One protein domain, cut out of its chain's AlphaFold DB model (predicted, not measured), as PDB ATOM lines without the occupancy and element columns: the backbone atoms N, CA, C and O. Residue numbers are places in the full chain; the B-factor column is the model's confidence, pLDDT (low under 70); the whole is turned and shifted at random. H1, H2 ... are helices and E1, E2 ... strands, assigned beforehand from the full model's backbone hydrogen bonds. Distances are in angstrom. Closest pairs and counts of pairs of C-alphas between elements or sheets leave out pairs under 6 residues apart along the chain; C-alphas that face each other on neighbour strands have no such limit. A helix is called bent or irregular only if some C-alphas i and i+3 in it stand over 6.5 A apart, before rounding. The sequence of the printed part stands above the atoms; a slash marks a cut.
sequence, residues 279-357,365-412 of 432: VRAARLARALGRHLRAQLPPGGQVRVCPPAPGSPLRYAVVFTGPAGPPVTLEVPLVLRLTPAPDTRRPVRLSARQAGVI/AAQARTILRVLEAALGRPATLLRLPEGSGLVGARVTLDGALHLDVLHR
ATOM      1  N   VAL A 279     112.784  93.676  86.619       88.88
ATOM      2  CA  VAL A 279     111.792  94.623  86.109       88.88
ATOM      3  C   VAL A 279     112.251  96.032  86.468       88.88
ATOM      4  O   VAL A 279     112.153  96.450  87.620       88.88
ATOM      5  N   ARG A 280     112.737  96.772  85.465       90.12
ATOM      6  CA  ARG A 280     113.273  98.132  85.636       90.12
ATOM      7  C   ARG A 280     112.253  99.074  86.286       90.12
ATOM      8  O   ARG A 280     111.080  99.074  85.899       90.12
ATOM      9  N   ALA A 281     112.722  99.966  87.158       88.69
ATOM     10  CA  ALA A 281     111.899 100.986  87.812       88.69
ATOM     11  C   ALA A 281     111.122 101.861  86.805       88.69
ATOM     12  O   ALA A 281     109.938 102.133  86.985       88.69
ATOM     13  N   ALA A 282     111.734 102.197  85.663       90.12
ATOM     14  CA  ALA A 282     111.076 102.926  84.574       90.12
ATOM     15  C   ALA A 282     109.863 102.192  83.977       90.12
ATOM     16  O   ALA A 282     108.912 102.826  83.519       90.12
ATOM     17  N   ARG A 283     109.857 100.854  83.973       90.62
ATOM     18  CA  ARG A 283     108.700 100.070  83.515       90.62
ATOM     19  C   ARG A 283     107.553 100.146  84.524       90.62
ATOM     20  O   ARG A 283     106.403 100.276  84.109       90.62
ATOM     21  N   LEU A 284     107.865 100.118  85.820       89.19
ATOM     22  CA  LEU A 284     106.882 100.293  86.893       89.19
ATOM     23  C   LEU A 284     106.297 101.710  86.885       89.19
ATOM     24  O   LEU A 284     105.078 101.859  86.894       89.19
ATOM     25  N   ALA A 285     107.148 102.731  86.748       91.25
ATOM     26  CA  ALA A 285     106.735 104.126  86.621       91.25
ATOM     27  C   ALA A 285     105.808 104.338  85.410       91.25
ATOM     28  O   ALA A 285     104.741 104.934  85.543       91.25
ATOM     29  N   ARG A 286     106.136 103.764  84.241       91.81
ATOM     30  CA  ARG A 286     105.253 103.794  83.057       91.81
ATOM     31  C   ARG A 286     103.904 103.117  83.314       91.81
ATOM     32  O   ARG A 286     102.872 103.646  82.905       91.81
ATOM     33  N   ALA A 287     103.890 101.961  83.980       90.06
ATOM     34  CA  ALA A 287     102.651 101.258  84.311       90.06
ATOM     35  C   ALA A 287     101.763 102.081  85.260       90.06
ATOM     36  O   ALA A 287     100.568 102.225  85.004       90.06
ATOM     37  N   LEU A 288     102.360 102.681  86.290       90.50
ATOM     38  CA  LEU A 288     101.675 103.574  87.220       90.50
ATOM     39  C   LEU A 288     101.155 104.838  86.523       90.50
ATOM     40  O   LEU A 288     100.004 105.219  86.714       90.50
ATOM     41  N   GLY A 289     101.962 105.445  85.649       91.38
ATOM     42  CA  GLY A 289     101.566 106.612  84.866       91.38
ATOM     43  C   GLY A 289     100.375 106.338  83.950       91.38
ATOM     44  O   GLY A 289      99.483 107.175  83.859       91.38
ATOM     45  N   ARG A 290     100.298 105.150  83.328       90.06
ATOM     46  CA  ARG A 290      99.105 104.734  82.566       90.06
ATOM     47  C   ARG A 290      97.867 104.620  83.452       90.06
ATOM     48  O   ARG A 290      96.795 105.041  83.034       90.06
ATOM     49  N   HIS A 291      98.021 104.086  84.663       89.06
ATOM     50  CA  HIS A 291      96.915 103.960  85.607       89.06
ATOM     51  C   HIS A 291      96.395 105.327  86.075       89.06
ATOM     52  O   HIS A 291      95.192 105.559  86.044       89.06
ATOM     53  N   LEU A 292      97.296 106.250  86.428       89.06
ATOM     54  CA  LEU A 292      96.948 107.621  86.818       89.06
ATOM     55  C   LEU A 292      96.319 108.404  85.662       89.06
ATOM     56  O   LEU A 292      95.334 109.111  85.858       89.06
ATOM     57  N   ARG A 293      96.851 108.254  84.443       89.00
ATOM     58  CA  ARG A 293      96.341 108.955  83.258       89.00
ATOM     59  C   ARG A 293      94.901 108.576  82.931       89.00
ATOM     60  O   ARG A 293      94.149 109.439  82.504       89.00
ATOM     61  N   ALA A 294      94.512 107.325  83.171       87.19
ATOM     62  CA  ALA A 294      93.137 106.871  82.976       87.19
ATOM     63  C   ALA A 294      92.121 107.567  83.905       87.19
ATOM     64  O   ALA A 294      90.926 107.485  83.648       87.19
ATOM     65  N   GLN A 295      92.585 108.236  84.967       87.69
ATOM     66  CA  GLN A 295      91.743 108.965  85.922       87.69
ATOM     67  C   GLN A 295      91.765 110.488  85.706       87.69
ATOM     68  O   GLN A 295      91.105 111.219  86.442       87.69
ATOM     69  N   LEU A 296      92.544 110.990  84.738       84.75
ATOM     70  CA  LEU A 296      92.654 112.425  84.483       84.75
ATOM     71  C   LEU A 296      91.480 112.957  83.650       84.75
ATOM     72  O   LEU A 296      90.999 112.263  82.752       84.75
ATOM     73  N   PRO A 297      91.063 114.216  83.879       81.31
ATOM     74  CA  PRO A 297      90.146 114.902  82.979       81.31
ATOM     75  C   PRO A 297      90.801 115.175  81.607       81.31
ATOM     76  O   PRO A 297      92.034 115.194  81.502       81.31
ATOM     77  N   PRO A 298      89.998 115.435  80.556       80.12
ATOM     78  CA  PRO A 298      90.501 115.801  79.232       80.12
ATOM     79  C   PRO A 298      91.501 116.965  79.291       80.12
ATOM     80  O   PRO A 298      91.287 117.943  80.003       80.12
ATOM     81  N   GLY A 299      92.612 116.849  78.557       77.81
ATOM     82  CA  GLY A 299      93.684 117.854  78.534       77.81
ATOM     83  C   GLY A 299      94.671 117.786  79.710       77.81
ATOM     84  O   GLY A 299      95.708 118.443  79.663       77.81
ATOM     85  N   GLY A 300      94.408 116.971  80.736       83.25
ATOM     86  CA  GLY A 300      95.371 116.701  81.802       83.25
ATOM     87  C   GLY A 300      96.490 115.760  81.347       83.25
ATOM     88  O   GLY A 300      96.250 114.766  80.658       83.25
ATOM     89  N   GLN A 301      97.719 116.022  81.788       88.38
ATOM     90  CA  GLN A 301      98.846 115.108  81.624       88.38
ATOM     91  C   GLN A 301      99.408 114.685  82.982       88.38
ATOM     92  O   GLN A 301      99.440 115.451  83.943       88.38
ATOM     93  N   VAL A 302      99.885 113.443  83.043       91.00
ATOM     94  CA  VAL A 302     100.675 112.933  84.165       91.00
ATOM     95  C   VAL A 302     101.896 112.202  83.638       91.00
ATOM     96  O   VAL A 302     101.817 111.421  82.673       91.00
ATOM     97  N   ARG A 303     103.024 112.457  84.293       93.00
ATOM     98  CA  ARG A 303     104.282 111.742  84.119       93.00
ATOM     99  C   ARG A 303     104.706 111.197  85.472       93.00
ATOM    100  O   ARG A 303     104.673 111.907  86.465       93.00
ATOM    101  N   VAL A 304     105.126 109.940  85.493       92.31
ATOM    102  CA  VAL A 304     105.683 109.320  86.694       92.31
ATOM    103  C   VAL A 304     107.146 109.025  86.436       92.31
ATOM    104  O   VAL A 304     107.486 108.391  85.433       92.31
ATOM    105  N   CYS A 305     108.000 109.504  87.326       92.12
ATOM    106  CA  CYS A 305     109.427 109.259  87.289       92.12
ATOM    107  C   CYS A 305     109.775 108.071  88.198       92.12
ATOM    108  O   CYS A 305     109.094 107.836  89.200       92.12
ATOM    109  N   PRO A 306     110.812 107.292  87.851       87.94
ATOM    110  CA  PRO A 306     111.369 106.302  88.763       87.94
ATOM    111  C   PRO A 306     111.796 106.951  90.091       87.94
ATOM    112  O   PRO A 306     112.183 108.121  90.082       87.94
ATOM    113  N   PRO A 307     111.761 106.205  91.205       86.25
ATOM    114  CA  PRO A 307     112.273 106.679  92.483       86.25
ATOM    115  C   PRO A 307     113.763 107.012  92.398       86.25
ATOM    116  O   PRO A 307     114.523 106.366  91.671       86.25
ATOM    117  N   ALA A 308     114.181 108.004  93.183       79.88
ATOM    118  CA  ALA A 308     115.591 108.313  93.357       79.88
ATOM    119  C   ALA A 308     116.315 107.163  94.091       79.88
ATOM    120  O   ALA A 308     115.716 106.510  94.960       79.88
ATOM    121  N   PRO A 309     117.608 106.921  93.797       74.62
ATOM    122  CA  PRO A 309     118.413 105.964  94.548       74.62
ATOM    123  C   PRO A 309     118.348 106.241  96.055       74.62
ATOM    124  O   PRO A 309     118.505 107.379  96.490       74.62
ATOM    125  N   GLY A 310     118.099 105.204  96.859       75.06
ATOM    126  CA  GLY A 310     118.023 105.323  98.323       75.06
ATOM    127  C   GLY A 310     116.635 105.662  98.877       75.06
ATOM    128  O   GLY A 310     116.422 105.515 100.075       75.06
ATOM    129  N   SER A 311     115.665 106.006  98.022       81.31
ATOM    130  CA  SER A 311     114.241 106.105  98.383       81.31
ATOM    131  C   SER A 311     113.385 105.145  97.547       81.31
ATOM    132  O   SER A 311     112.456 105.575  96.853       81.31
ATOM    133  N   PRO A 312     113.679 103.827  97.583       74.62
ATOM    134  CA  PRO A 312     112.921 102.856  96.817       74.62
ATOM    135  C   PRO A 312     111.471 102.920  97.291       74.62
ATOM    136  O   PRO A 312     111.208 102.791  98.482       74.62
ATOM    137  N   LEU A 313     110.545 103.119  96.352       83.88
ATOM    138  CA  LEU A 313     109.098 103.290  96.565       83.88
ATOM    139  C   LEU A 313     108.566 104.720  96.750       83.88
ATOM    140  O   LEU A 313     107.348 104.861  96.854       83.88
ATOM    141  N   ARG A 314     109.394 105.768  96.712       88.50
ATOM    142  CA  ARG A 314     108.908 107.157  96.575       88.50
ATOM    143  C   ARG A 314     108.984 107.598  95.117       88.50
ATOM    144  O   ARG A 314     110.068 107.812  94.591       88.50
ATOM    145  N   TYR A 315     107.837 107.628  94.445       89.75
ATOM    146  CA  TYR A 315     107.755 107.967  93.026       89.75
ATOM    147  C   TYR A 315     107.393 109.440  92.863       89.75
ATOM    148  O   TYR A 315     106.340 109.863  93.338       89.75
ATOM    149  N   ALA A 316     108.204 110.184  92.115       91.12
ATOM    150  CA  ALA A 316     107.861 111.542  91.723       91.12
ATOM    151  C   ALA A 316     106.784 111.510  90.627       91.12
ATOM    152  O   ALA A 316     106.982 110.948  89.542       91.12
ATOM    153  N   VAL A 317     105.631 112.108  90.906       92.00
ATOM    154  CA  VAL A 317     104.493 112.211  89.991       92.00
ATOM    155  C   VAL A 317     104.301 113.671  89.611       92.00
ATOM    156  O   VAL A 317     103.998 114.504  90.457       92.00
ATOM    157  N   VAL A 318     104.466 113.969  88.327       92.25
ATOM    158  CA  VAL A 318     104.311 115.307  87.759       92.25
ATOM    159  C   VAL A 318     102.941 115.408  87.099       92.25
ATOM    160  O   VAL A 318     102.677 114.711  86.115       92.25
ATOM    161  N   PHE A 319     102.082 116.267  87.636       89.50
ATOM    162  CA  PHE A 319     100.777 116.612  87.082       89.50
ATOM    163  C   PHE A 319     100.869 117.918  86.295       89.50
ATOM    164  O   PHE A 319     101.285 118.939  86.838       89.50
ATOM    165  N   THR A 320     100.413 117.902  85.046       86.06
ATOM    166  CA  THR A 320     100.289 119.097  84.205       86.06
ATOM    167  C   THR A 320      98.817 119.280  83.855       86.06
ATOM    168  O   THR A 320      98.213 118.412  83.224       86.06
ATOM    169  N   GLY A 321      98.218 120.377  84.317       73.75
ATOM    170  CA  GLY A 321      96.822 120.721  84.044       73.75
ATOM    171  C   GLY A 321      96.692 121.828  82.993       73.75
ATOM    172  O   GLY A 321      97.682 122.480  82.674       73.75
ATOM    173  N   PRO A 322      95.474 122.088  82.490       63.31
ATOM    174  CA  PRO A 322      95.235 123.099  81.457       63.31
ATOM    175  C   PRO A 322      95.395 124.557  81.932       63.31
ATOM    176  O   PRO A 322      95.451 125.450  81.096       63.31
ATOM    177  N   ALA A 323      95.455 124.820  83.244       62.53
ATOM    178  CA  ALA A 323      95.396 126.180  83.799       62.53
ATOM    179  C   ALA A 323      96.403 126.452  84.938       62.53
ATOM    180  O   ALA A 323      96.123 127.241  85.837       62.53
ATOM    181  N   GLY A 324      97.569 125.800  84.946       69.19
ATOM    182  CA  GLY A 324      98.575 126.051  85.984       69.19
ATOM    183  C   GLY A 324      99.935 125.414  85.706       69.19
ATOM    184  O   GLY A 324     100.045 124.571  84.811       69.19
ATOM    185  N   PRO A 325     100.976 125.804  86.465       81.75
ATOM    186  CA  PRO A 325     102.299 125.212  86.333       81.75
ATOM    187  C   PRO A 325     102.272 123.712  86.683       81.75
ATOM    188  O   PRO A 325     101.390 123.261  87.429       81.75
ATOM    189  N   PRO A 326     103.232 122.924  86.165       87.75
ATOM    190  CA  PRO A 326     103.395 121.530  86.550       87.75
ATOM    191  C   PRO A 326     103.621 121.386  88.058       87.75
ATOM    192  O   PRO A 326     104.375 122.149  88.659       87.75
ATOM    193  N   VAL A 327     102.996 120.375  88.656       89.81
ATOM    194  CA  VAL A 327     103.090 120.082  90.090       89.81
ATOM    195  C   VAL A 327     103.730 118.719  90.270       89.81
ATOM    196  O   VAL A 327     103.199 117.725  89.778       89.81
ATOM    197  N   THR A 328     104.847 118.669  90.990       91.19
ATOM    198  CA  THR A 328     105.542 117.420  91.323       91.19
ATOM    199  C   THR A 328     105.194 116.998  92.742       91.19
ATOM    200  O   THR A 328     105.342 117.789  93.671       91.19
ATOM    201  N   LEU A 329     104.751 115.754  92.907       90.69
ATOM    202  CA  LEU A 329     104.430 115.148  94.197       90.69
ATOM    203  C   LEU A 329     105.257 113.892  94.419       90.69
ATOM    204  O   LEU A 329     105.353 113.049  93.528       90.69
ATOM    205  N   GLU A 330     105.780 113.732  95.628       90.44
ATOM    206  CA  GLU A 330     106.400 112.484  96.059       90.44
ATOM    207  C   GLU A 330     105.324 111.538  96.585       90.44
ATOM    208  O   GLU A 330     104.704 111.780  97.621       90.44
ATOM    209  N   VAL A 331     105.089 110.447  95.857       89.50
ATOM    210  CA  VAL A 331     104.063 109.464  96.198       89.50
ATOM    211  C   VAL A 331     104.731 108.214  96.769       89.50
ATOM    212  O   VAL A 331     105.331 107.442  96.011       89.50
ATOM    213  N   PRO A 332     104.637 107.972  98.089       89.31
ATOM    214  CA  PRO A 332     105.149 106.753  98.690       89.31
ATOM    215  C   PRO A 332     104.190 105.589  98.414       89.31
ATOM    216  O   PRO A 332     102.976 105.683  98.621       89.31
ATOM    217  N   LEU A 333     104.735 104.473  97.935       87.38
ATOM    218  CA  LEU A 333     103.967 103.297  97.541       87.38
ATOM    219  C   LEU A 333     104.368 102.058  98.338       87.38
ATOM    220  O   LEU A 333     105.507 101.882  98.744       87.38
ATOM    221  N   VAL A 334     103.430 101.131  98.479       86.19
ATOM    222  CA  VAL A 334     103.714  99.734  98.804       86.19
ATOM    223  C   VAL A 334     103.346  98.885  97.601       86.19
ATOM    224  O   VAL A 334     102.245  98.988  97.054       86.19
ATOM    225  N   LEU A 335     104.286  98.032  97.195       86.19
ATOM    226  CA  LEU A 335     104.076  97.020  96.171       86.19
ATOM    227  C   LEU A 335     103.686  95.701  96.834       86.19
ATOM    228  O   LEU A 335     104.328  95.258  97.785       86.19
ATOM    229  N   ARG A 336     102.647  95.055  96.310       86.25
ATOM    230  CA  ARG A 336     102.155  93.774  96.816       86.25
ATOM    231  C   ARG A 336     101.905  92.810  95.670       86.25
ATOM    232  O   ARG A 336     101.306  93.185  94.665       86.25
ATOM    233  N   LEU A 337     102.329  91.565  95.857       84.44
ATOM    234  CA  LEU A 337     101.944  90.442  95.009       84.44
ATOM    235  C   LEU A 337     100.708  89.766  95.602       84.44
ATOM    236  O   LEU A 337     100.646  89.522  96.809       84.44
ATOM    237  N   THR A 338      99.680  89.534  94.790       83.31
ATOM    238  CA  THR A 338      98.442  88.876  95.235       83.31
ATOM    239  C   THR A 338      97.896  87.936  94.151       83.31
ATOM    240  O   THR A 338      97.731  88.385  93.013       83.31
ATOM    241  N   PRO A 339      97.590  86.663  94.480       80.12
ATOM    242  CA  PRO A 339      97.875  85.990  95.756       80.12
ATOM    243  C   PRO A 339      99.388  85.896  96.030       80.12
ATOM    244  O   PRO A 339     100.200  86.284  95.189       80.12
ATOM    245  N   ALA A 340      99.770  85.443  97.229       77.44
ATOM    246  CA  ALA A 340     101.177  85.158  97.509       77.44
ATOM    247  C   ALA A 340     101.715  84.171  96.449       77.44
ATOM    248  O   ALA A 340     100.975  83.259  96.070       77.44
ATOM    249  N   PRO A 341     102.945  84.358  95.936       76.88
ATOM    250  CA  PRO A 341     103.468  83.526  94.857       76.88
ATOM    251  C   PRO A 341     103.470  82.038  95.226       76.88
ATOM    252  O   PRO A 341     104.122  81.644  96.186       76.88
ATOM    253  N   ASP A 342     102.740  81.223  94.458       71.50
ATOM    254  CA  ASP A 342     102.624  79.774  94.673       71.50
ATOM    255  C   ASP A 342     102.884  78.932  93.413       71.50
ATOM    256  O   ASP A 342     102.660  77.722  93.401       71.50
ATOM    257  N   THR A 343     103.378  79.567  92.345       70.75
ATOM    258  CA  THR A 343     103.639  79.013  91.001       70.75
ATOM    259  C   THR A 343     102.423  78.565  90.183       70.75
ATOM    260  O   THR A 343     102.570  78.407  88.970       70.75
ATOM    261  N   ARG A 344     101.243  78.398  90.794       71.00
ATOM    262  CA  ARG A 344     100.032  77.897  90.126       71.00
ATOM    263  C   ARG A 344      99.123  79.033  89.691       71.00
ATOM    264  O   ARG A 344      98.674  79.066  88.560       71.00
ATOM    265  N   ARG A 345      98.860  79.998  90.567       78.56
ATOM    266  CA  ARG A 345      97.863  81.031  90.275       78.56
ATOM    267  C   ARG A 345      98.468  82.214  89.522       78.56
ATOM    268  O   ARG A 345      99.641  82.536  89.726       78.56
ATOM    269  N   PRO A 346      97.677  82.913  88.691       84.38
ATOM    270  CA  PRO A 346      98.101  84.193  88.149       84.38
ATOM    271  C   PRO A 346      98.323  85.181  89.299       84.38
ATOM    272  O   PRO A 346      97.453  85.367  90.151       84.38
ATOM    273  N   VAL A 347      99.482  85.837  89.309       87.25
ATOM    274  CA  VAL A 347      99.865  86.785  90.360       87.25
ATOM    275  C   VAL A 347      99.752  88.206  89.832       87.25
ATOM    276  O   VAL A 347     100.250  88.539  88.758       87.25
ATOM    277  N   ARG A 348      99.104  89.080  90.597       90.19
ATOM    278  CA  ARG A 348      99.025  90.510  90.293       90.19
ATOM    279  C   ARG A 348     100.036  91.257  91.141       90.19
ATOM    280  O   ARG A 348     100.039  91.106  92.359       90.19
ATOM    281  N   LEU A 349     100.857  92.084  90.502       89.75
ATOM    282  CA  LEU A 349     101.617  93.120  91.186       89.75
ATOM    283  C   LEU A 349     100.740  94.362  91.267       89.75
ATOM    284  O   LEU A 349     100.429  94.969  90.241       89.75
ATOM    285  N   SER A 350     100.361  94.738  92.479       89.81
ATOM    286  CA  SER A 350      99.603  95.954  92.751       89.81
ATOM    287  C   SER A 350     100.430  96.976  93.518       89.81
ATOM    288  O   SER A 350     101.225  96.593  94.374       89.81
ATOM    289  N   ALA A 351     100.204  98.256  93.244       88.94
ATOM    290  CA  ALA A 351     100.695  99.373  94.035       88.94
ATOM    291  C   ALA A 351      99.552 100.002  94.833       88.94
ATOM    292  O   ALA A 351      98.434 100.119  94.338       88.94
ATOM    293  N   ARG A 352      99.835 100.431  96.058       87.31
ATOM    294  CA  ARG A 352      98.927 101.244  96.876       87.31
ATOM    295  C   ARG A 352      99.723 102.373  97.514       87.31
ATOM    296  O   ARG A 352     100.892 102.167  97.824       87.31
ATOM    297  N   GLN A 353      99.093 103.522  97.742       87.69
ATOM    298  CA  GLN A 353      99.684 104.575  98.566       87.69
ATOM    299  C   GLN A 353     100.014 104.043  99.969       87.69
ATOM    300  O   GLN A 353      99.201 103.354 100.593       87.69
ATOM    301  N   ALA A 354     101.207 104.371 100.454       83.38
ATOM    302  CA  ALA A 354     101.680 104.020 101.782       83.38
ATOM    303  C   ALA A 354     102.284 105.248 102.460       83.38
ATOM    304  O   ALA A 354     103.430 105.598 102.214       83.38
ATOM    305  N   GLY A 355     101.509 105.894 103.328       82.75
ATOM    306  CA  GLY A 355     101.923 107.112 104.022       82.75
ATOM    307  C   GLY A 355     101.300 108.378 103.440       82.75
ATOM    308  O   GLY A 355     100.328 108.325 102.680       82.75
ATOM    309  N   VAL A 356     101.846 109.516 103.859       83.00
ATOM    310  CA  VAL A 356     101.335 110.857 103.549       83.00
ATOM    311  C   VAL A 356     101.932 111.353 102.230       83.00
ATOM    312  O   VAL A 356     103.098 111.091 101.942       83.00
ATOM    313  N   ILE A 357     101.111 112.030 101.424       85.81
ATOM    314  CA  ILE A 357     101.540 112.765 100.229       85.81
ATOM    315  C   ILE A 357     101.456 114.245 100.581       85.81
ATOM    316  O   ILE A 357     100.363 114.751 100.840       85.81
ATOM    317  N   ALA A 365      93.652 126.056  94.865       84.38
ATOM    318  CA  ALA A 365      92.688 125.135  95.475       84.38
ATOM    319  C   ALA A 365      91.974 124.223  94.455       84.38
ATOM    320  O   ALA A 365      91.731 123.047  94.730       84.38
ATOM    321  N   ALA A 366      91.667 124.732  93.258       83.25
ATOM    322  CA  ALA A 366      91.059 123.943  92.184       83.25
ATOM    323  C   ALA A 366      92.001 122.844  91.651       83.25
ATOM    324  O   ALA A 366      91.577 121.703  91.434       83.25
ATOM    325  N   GLN A 367      93.290 123.161  91.497       83.62
ATOM    326  CA  GLN A 367      94.315 122.207  91.070       83.62
ATOM    327  C   GLN A 367      94.562 121.158  92.163       83.62
ATOM    328  O   GLN A 367      94.567 119.965  91.866       83.62
ATOM    329  N   ALA A 368      94.647 121.583  93.429       85.62
ATOM    330  CA  ALA A 368      94.772 120.697  94.585       85.62
ATOM    331  C   ALA A 368      93.619 119.683  94.668       85.62
ATOM    332  O   ALA A 368      93.857 118.483  94.772       85.62
ATOM    333  N   ARG A 369      92.363 120.139  94.539       86.69
ATOM    334  CA  ARG A 369      91.178 119.257  94.545       86.69
ATOM    335  C   ARG A 369      91.197 118.244  93.401       86.69
ATOM    336  O   ARG A 369      90.832 117.090  93.605       86.69
ATOM    337  N   THR A 370      91.623 118.667  92.211       84.94
ATOM    338  CA  THR A 370      91.732 117.778  91.043       84.94
ATOM    339  C   THR A 370      92.778 116.694  91.283       84.94
ATOM    340  O   THR A 370      92.494 115.514  91.102       84.94
ATOM    341  N   ILE A 371      93.965 117.084  91.751       86.88
ATOM    342  CA  ILE A 371      95.061 116.171  92.083       86.88
ATOM    343  C   ILE A 371      94.630 115.166  93.155       86.88
ATOM    344  O   ILE A 371      94.798 113.964  92.961       86.88
ATOM    345  N   LEU A 372      94.035 115.637  94.255       86.69
ATOM    346  CA  LEU A 372      93.572 114.771  95.340       86.69
ATOM    347  C   LEU A 372      92.531 113.762  94.849       86.69
ATOM    348  O   LEU A 372      92.661 112.578  95.142       86.69
ATOM    349  N   ARG A 373      91.568 114.194  94.026       86.75
ATOM    350  CA  ARG A 373      90.563 113.299  93.434       86.75
ATOM    351  C   ARG A 373      91.199 112.223  92.552       86.75
ATOM    352  O   ARG A 373      90.788 111.068  92.606       86.75
ATOM    353  N   VAL A 374      92.200 112.585  91.750       86.62
ATOM    354  CA  VAL A 374      92.918 111.638  90.881       86.62
ATOM    355  C   VAL A 374      93.712 110.634  91.711       86.62
ATOM    356  O   VAL A 374      93.649 109.436  91.439       86.62
ATOM    357  N   LEU A 375      94.437 111.098  92.731       86.56
ATOM    358  CA  LEU A 375      95.199 110.231  93.630       86.56
ATOM    359  C   LEU A 375      94.278 109.291  94.412       86.56
ATOM    360  O   LEU A 375      94.559 108.100  94.494       86.56
ATOM    361  N   GLU A 376      93.151 109.784  94.920       87.00
ATOM    362  CA  GLU A 376      92.163 108.972  95.627       87.00
ATOM    363  C   GLU A 376      91.534 107.914  94.706       87.00
ATOM    364  O   GLU A 376      91.490 106.734  95.058       87.00
ATOM    365  N   ALA A 377      91.133 108.295  93.489       84.50
ATOM    366  CA  ALA A 377      90.567 107.364  92.514       84.50
ATOM    367  C   ALA A 377      91.580 106.298  92.056       84.50
ATOM    368  O   ALA A 377      91.229 105.125  91.918       84.50
ATOM    369  N   ALA A 378      92.838 106.690  91.835       82.94
ATOM    370  CA  ALA A 378      93.873 105.810  91.297       82.94
ATOM    371  C   ALA A 378      94.590 104.964  92.360       82.94
ATOM    372  O   ALA A 378      95.028 103.856  92.064       82.94
ATOM    373  N   LEU A 379      94.766 105.483  93.579       82.94
ATOM    374  CA  LEU A 379      95.600 104.875  94.626       82.94
ATOM    375  C   LEU A 379      94.845 104.582  95.926       82.94
ATOM    376  O   LEU A 379      95.382 103.878  96.787       82.94
ATOM    377  N   GLY A 380      93.594 105.039  96.056       78.81
ATOM    378  CA  GLY A 380      92.696 104.644  97.146       78.81
ATOM    379  C   GLY A 380      92.368 103.147  97.123       78.81
ATOM    380  O   GLY A 380      92.063 102.552  98.160       78.81
ATOM    381  N   ARG A 381      92.523 102.498  95.960       82.81
ATOM    382  CA  ARG A 381      92.484 101.039  95.782       82.81
ATOM    383  C   ARG A 381      93.814 100.530  95.209       82.81
ATOM    384  O   ARG A 381      94.535 101.297  94.580       82.81
ATOM    385  N   PRO A 382      94.158  99.240  95.397       84.25
ATOM    386  CA  PRO A 382      95.374  98.676  94.815       84.25
ATOM    387  C   PRO A 382      95.374  98.755  93.274       84.25
ATOM    388  O   PRO A 382      94.640  98.030  92.599       84.25
ATOM    389  N   ALA A 383      96.238  99.600  92.718       86.12
ATOM    390  CA  ALA A 383      96.457  99.766  91.287       86.12
ATOM    391  C   ALA A 383      97.236  98.571  90.732       86.12
ATOM    392  O   ALA A 383      98.391  98.355  91.094       86.12
ATOM    393  N   THR A 384      96.639  97.773  89.844       89.06
ATOM    394  CA  THR A 384      97.354  96.644  89.224       89.06
ATOM    395  C   THR A 384      98.370  97.162  88.204       89.06
ATOM    396  O   THR A 384      97.986  97.676  87.158       89.06
ATOM    397  N   LEU A 385      99.662  96.994  88.494       87.25
ATOM    398  CA  LEU A 385     100.765  97.417  87.628       87.25
ATOM    399  C   LEU A 385     101.133  96.353  86.594       87.25
ATOM    400  O   LEU A 385     101.382  96.672  85.433       87.25
ATOM    401  N   LEU A 386     101.202  95.090  87.021       87.06
ATOM    402  CA  LEU A 386     101.582  93.954  86.182       87.06
ATOM    403  C   LEU A 386     100.732  92.734  86.539       87.06
ATOM    404  O   LEU A 386     100.359  92.534  87.698       87.06
ATOM    405  N   ARG A 387     100.463  91.894  85.540       88.81
ATOM    406  CA  ARG A 387      99.880  90.562  85.719       88.81
ATOM    407  C   ARG A 387     100.899  89.531  85.259       88.81
ATOM    408  O   ARG A 387     101.416  89.630  84.151       88.81
ATOM    409  N   LEU A 388     101.192  88.577  86.126       86.00
ATOM    410  CA  LEU A 388     102.041  87.431  85.847       86.00
ATOM    411  C   LEU A 388     101.111  86.239  85.610       86.00
ATOM    412  O   LEU A 388     100.264  85.975  86.470       86.00
ATOM    413  N   PRO A 389     101.206  85.561  84.456       84.00
ATOM    414  CA  PRO A 389     100.315  84.455  84.144       84.00
ATOM    415  C   PRO A 389     100.549  83.266  85.083       84.00
ATOM    416  O   PRO A 389     101.595  83.143  85.737       84.00
ATOM    417  N   GLU A 390      99.557  82.382  85.122       80.94
ATOM    418  CA  GLU A 390      99.704  81.032  85.665       80.94
ATOM    419  C   GLU A 390     100.901  80.319  85.013       80.94
ATOM    420  O   GLU A 390     101.252  80.578  83.861       80.94
ATOM    421  N   GLY A 391     101.600  79.487  85.786       75.50
ATOM    422  CA  GLY A 391     102.784  78.774  85.303       75.50
ATOM    423  C   GLY A 391     104.027  79.652  85.106       75.50
ATOM    424  O   GLY A 391     105.060  79.157  84.652       75.50
ATOM    425  N   SER A 392     103.992  80.934  85.500       78.19
ATOM    426  CA  SER A 392     105.177  81.815  85.495       78.19
ATOM    427  C   SER A 392     106.311  81.326  86.404       78.19
ATOM    428  O   SER A 392     107.444  81.793  86.283       78.19
ATOM    429  N   GLY A 393     106.024  80.387  87.313       85.19
ATOM    430  CA  GLY A 393     107.007  79.826  88.235       85.19
ATOM    431  C   GLY A 393     107.465  80.813  89.307       85.19
ATOM    432  O   GLY A 393     108.485  80.562  89.938       85.19
ATOM    433  N   LEU A 394     106.745  81.923  89.506       86.94
ATOM    434  CA  LEU A 394     107.077  82.936  90.501       86.94
ATOM    435  C   LEU A 394     107.038  82.350  91.916       86.94
ATOM    436  O   LEU A 394     106.020  81.804  92.341       86.94
ATOM    437  N   VAL A 395     108.144  82.517  92.635       86.25
ATOM    438  CA  VAL A 395     108.318  82.073  94.026       86.25
ATOM    439  C   VAL A 395     108.653  83.215  94.972       86.25
ATOM    440  O   VAL A 395     108.470  83.089  96.176       86.25
ATOM    441  N   GLY A 396     109.106  84.352  94.451       84.31
ATOM    442  CA  GLY A 396     109.402  85.502  95.285       84.31
ATOM    443  C   GLY A 396     109.570  86.773  94.483       84.31
ATOM    444  O   GLY A 396     109.723  86.756  93.261       84.31
ATOM    445  N   ALA A 397     109.537  87.896  95.186       85.75
ATOM    446  CA  ALA A 397     109.941  89.167  94.623       85.75
ATOM    447  C   ALA A 397     110.514  90.085  95.692       85.75
ATOM    448  O   ALA A 397     110.144  89.996  96.862       85.75
ATOM    449  N   ARG A 398     111.379  91.003  95.270       84.62
ATOM    450  CA  ARG A 398     111.908  92.060  96.129       84.62
ATOM    451  C   ARG A 398     112.099  93.358  95.368       84.62
ATOM    452  O   ARG A 398     112.423  93.348  94.181       84.62
ATOM    453  N   VAL A 399     111.948  94.458  96.088       84.38
ATOM    454  CA  VAL A 399     112.244  95.799  95.589       84.38
ATOM    455  C   VAL A 399     113.725  96.081  95.821       84.38
ATOM    456  O   VAL A 399     114.258  95.775  96.888       84.38
ATOM    457  N   THR A 400     114.407  96.608  94.813       82.62
ATOM    458  CA  THR A 400     115.815  97.013  94.890       82.62
ATOM    459  C   THR A 400     115.943  98.477  95.316       82.62
ATOM    460  O   THR A 400     114.960  99.210  95.330       82.62
ATOM    461  N   LEU A 401     117.150  98.918  95.693       81.25
ATOM    462  CA  LEU A 401     117.399 100.276  96.216       81.25
ATOM    463  C   LEU A 401     117.125 101.404  95.206       81.25
ATOM    464  O   LEU A 401     116.888 102.541  95.605       81.25
ATOM    465  N   ASP A 402     117.145 101.084  93.916       78.50
ATOM    466  CA  ASP A 402     116.765 101.944  92.788       78.50
ATOM    467  C   ASP A 402     115.259 101.855  92.453       78.50
ATOM    468  O   ASP A 402     114.796 102.391  91.449       78.50
ATOM    469  N   GLY A 403     114.483 101.127  93.265       79.62
ATOM    470  CA  GLY A 403     113.046 100.917  93.101       79.62
ATOM    471  C   GLY A 403     112.640 100.022  91.933       79.62
ATOM    472  O   GLY A 403     111.454  99.966  91.595       79.62
ATOM    473  N   ALA A 404     113.586  99.308  91.320       86.81
ATOM    474  CA  ALA A 404     113.263  98.208  90.425       86.81
ATOM    475  C   ALA A 404     112.737  96.991  91.215       86.81
ATOM    476  O   ALA A 404     112.711  96.965  92.450       86.81
ATOM    477  N   LEU A 405     112.255  95.980  90.495       88.81
ATOM    478  CA  LEU A 405     111.692  94.767  91.084       88.81
ATOM    479  C   LEU A 405     112.431  93.539  90.558       88.81
ATOM    480  O   LEU A 405     112.484  93.292  89.357       88.81
ATOM    481  N   HIS A 406     112.994  92.755  91.468       90.12
ATOM    482  CA  HIS A 406     113.554  91.440  91.178       90.12
ATOM    483  C   HIS A 406     112.481  90.390  91.430       90.12
ATOM    484  O   HIS A 406     111.976  90.296  92.545       90.12
ATOM    485  N   LEU A 407     112.138  89.616  90.405       89.38
ATOM    486  CA  LEU A 407     111.202  88.498  90.466       89.38
ATOM    487  C   LEU A 407     111.994  87.192  90.443       89.38
ATOM    488  O   LEU A 407     112.705  86.929  89.478       89.38
ATOM    489  N   ASP A 408     111.867  86.365  91.470       89.00
ATOM    490  CA  ASP A 408     112.493  85.047  91.502       89.00
ATOM    491  C   ASP A 408     111.513  84.012  90.942       89.00
ATOM    492  O   ASP A 408     110.395  83.859  91.442       89.00
ATOM    493  N   VAL A 409     111.939  83.304  89.897       89.38
ATOM    494  CA  VAL A 409     111.162  82.258  89.225       89.38
ATOM    495  C   VAL A 409     111.907  80.927  89.260       89.38
ATOM    496  O   VAL A 409     113.137  80.885  89.173       89.38
ATOM    497  N   LEU A 410     111.177  79.820  89.375       87.50
ATOM    498  CA  LEU A 410     111.752  78.481  89.257       87.50
ATOM    499  C   LEU A 410     112.339  78.274  87.858       87.50
ATOM    500  O   LEU A 410     111.718  78.611  86.846       87.50
ATOM    501  N   HIS A 411     113.531  77.682  87.786       76.56
ATOM    502  CA  HIS A 411     114.107  77.318  86.500       76.56
ATOM    503  C   HIS A 411     113.302  76.159  85.887       76.56
ATOM    504  O   HIS A 411     113.167  75.102  86.501       76.56
ATOM    505  N   ARG A 412     112.786  76.336  84.657       60.50
ATOM    506  CA  ARG A 412     111.925  75.351  83.958       60.50
ATOM    507  C   ARG A 412     112.484  73.917  83.891       60.50
ATOM    508  O   ARG A 412     111.697  72.990  83.760       60.50
TER     509      ARG A 412
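This is residues 279 to 357 and 365 to 412 of the 432 residues of an uncharacterized protein of Deinococcus actinosclerus (UniProt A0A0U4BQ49). A strongly curled, five-stranded sheet, like part of a barrel, is built in two halves set along the long axis: E1, E2 and the first part of the long, bent E3 in one half, the rest of E3 with E4 and E5 in the other. H1 packs on the sheet between its two edge strands E1 and E5, H2 covers part of the E1 and E2 half, and a separate hairpin of E6 and E7 lies toward the opposite end. The printed part has 127 residues, in the order H1 E1 E2 E3 E4 H2 E5 E6 E7; the large sheet runs E1 - E2 - E3 - E4 - E5, antiparallel throughout, and the class is mixed, helices and strands. It is compact, with a radius of gyration of the C-alphas of 15.7 A, yet elongated in outline, spanning 53 by 28 by 22 A.

In the large sheet, E1 is residues 301 to 304, E2 residues 314 to 320 (19.2 A), E3 residues 327 to 338 (32.0 A), E4 residues 347 to 353 (19.6 A) and E5 residues 383 to 388. E3 starts at C-alpha 327, (103.090, 120.082, 90.090), and bends by 52 degrees at residue 330. H1, residues 281 to 293, is 18.1 A long and starts at C-alpha 281, (111.899, 100.986, 87.812). H2, residues 365 to 379, is 20.5 A long. E6 is residues 394 to 399; E7, residues 405 to 410, ends at C-alpha 410, (111.752, 78.481, 89.257).

E1 to E4 form a meander, each strand the antiparallel neighbour of the one before. N 303 and O 318 are 2.9 A apart in the hairpin E1 and E2. Pairing is staggered: E3 pairs with E2 over its residues 327 to 332, with N 317 and O 329 at 2.8 A, and with E4 over its residues 333 to 338, with N 336 and O 350 at 2.9 A. E5 is the antiparallel neighbour of E4, with N 349 and O 386 at 2.9 A. H1 is on one face of this sheet, making two layers, helix and sheet; its closest C-alphas to E1 are Gly 289 and Val 304, 5.3 A, and to E5 Ala 287 and Leu 385, 5.4 A. H2 is on the sheet at a height over the sheet of 8.9 A, over E3 and only just over E2, with 3 C-alphas falling on E2; it runs along the strands, at 3 degrees to E3 on the local plane. H1 touches H2 with residues 291 to 292 alone, closest at the C-alphas of Leu 292 and Ala 378, 5.7 A, at a steep tilt of 64 degrees, opposite ways. In both helices every O i to N i+4 pair is within hydrogen-bond range. In the hairpin E6 and E7, N 398 and O 406 are 2.9 A apart; E6 is near E3, with 8 pairs of C-alphas within 10 A.

The C-alphas farthest apart, those of Ala 365 and Arg 412, are 54.6 A apart. Residues 358 to 364 are not printed, and C-alphas 357 and 365 are 15.9 A apart across this cut. Of the links printed whole, none is long. Confidence is under 70 at residues 322 to 324 and 412; the mean pLDDT of the printed part is 84.8.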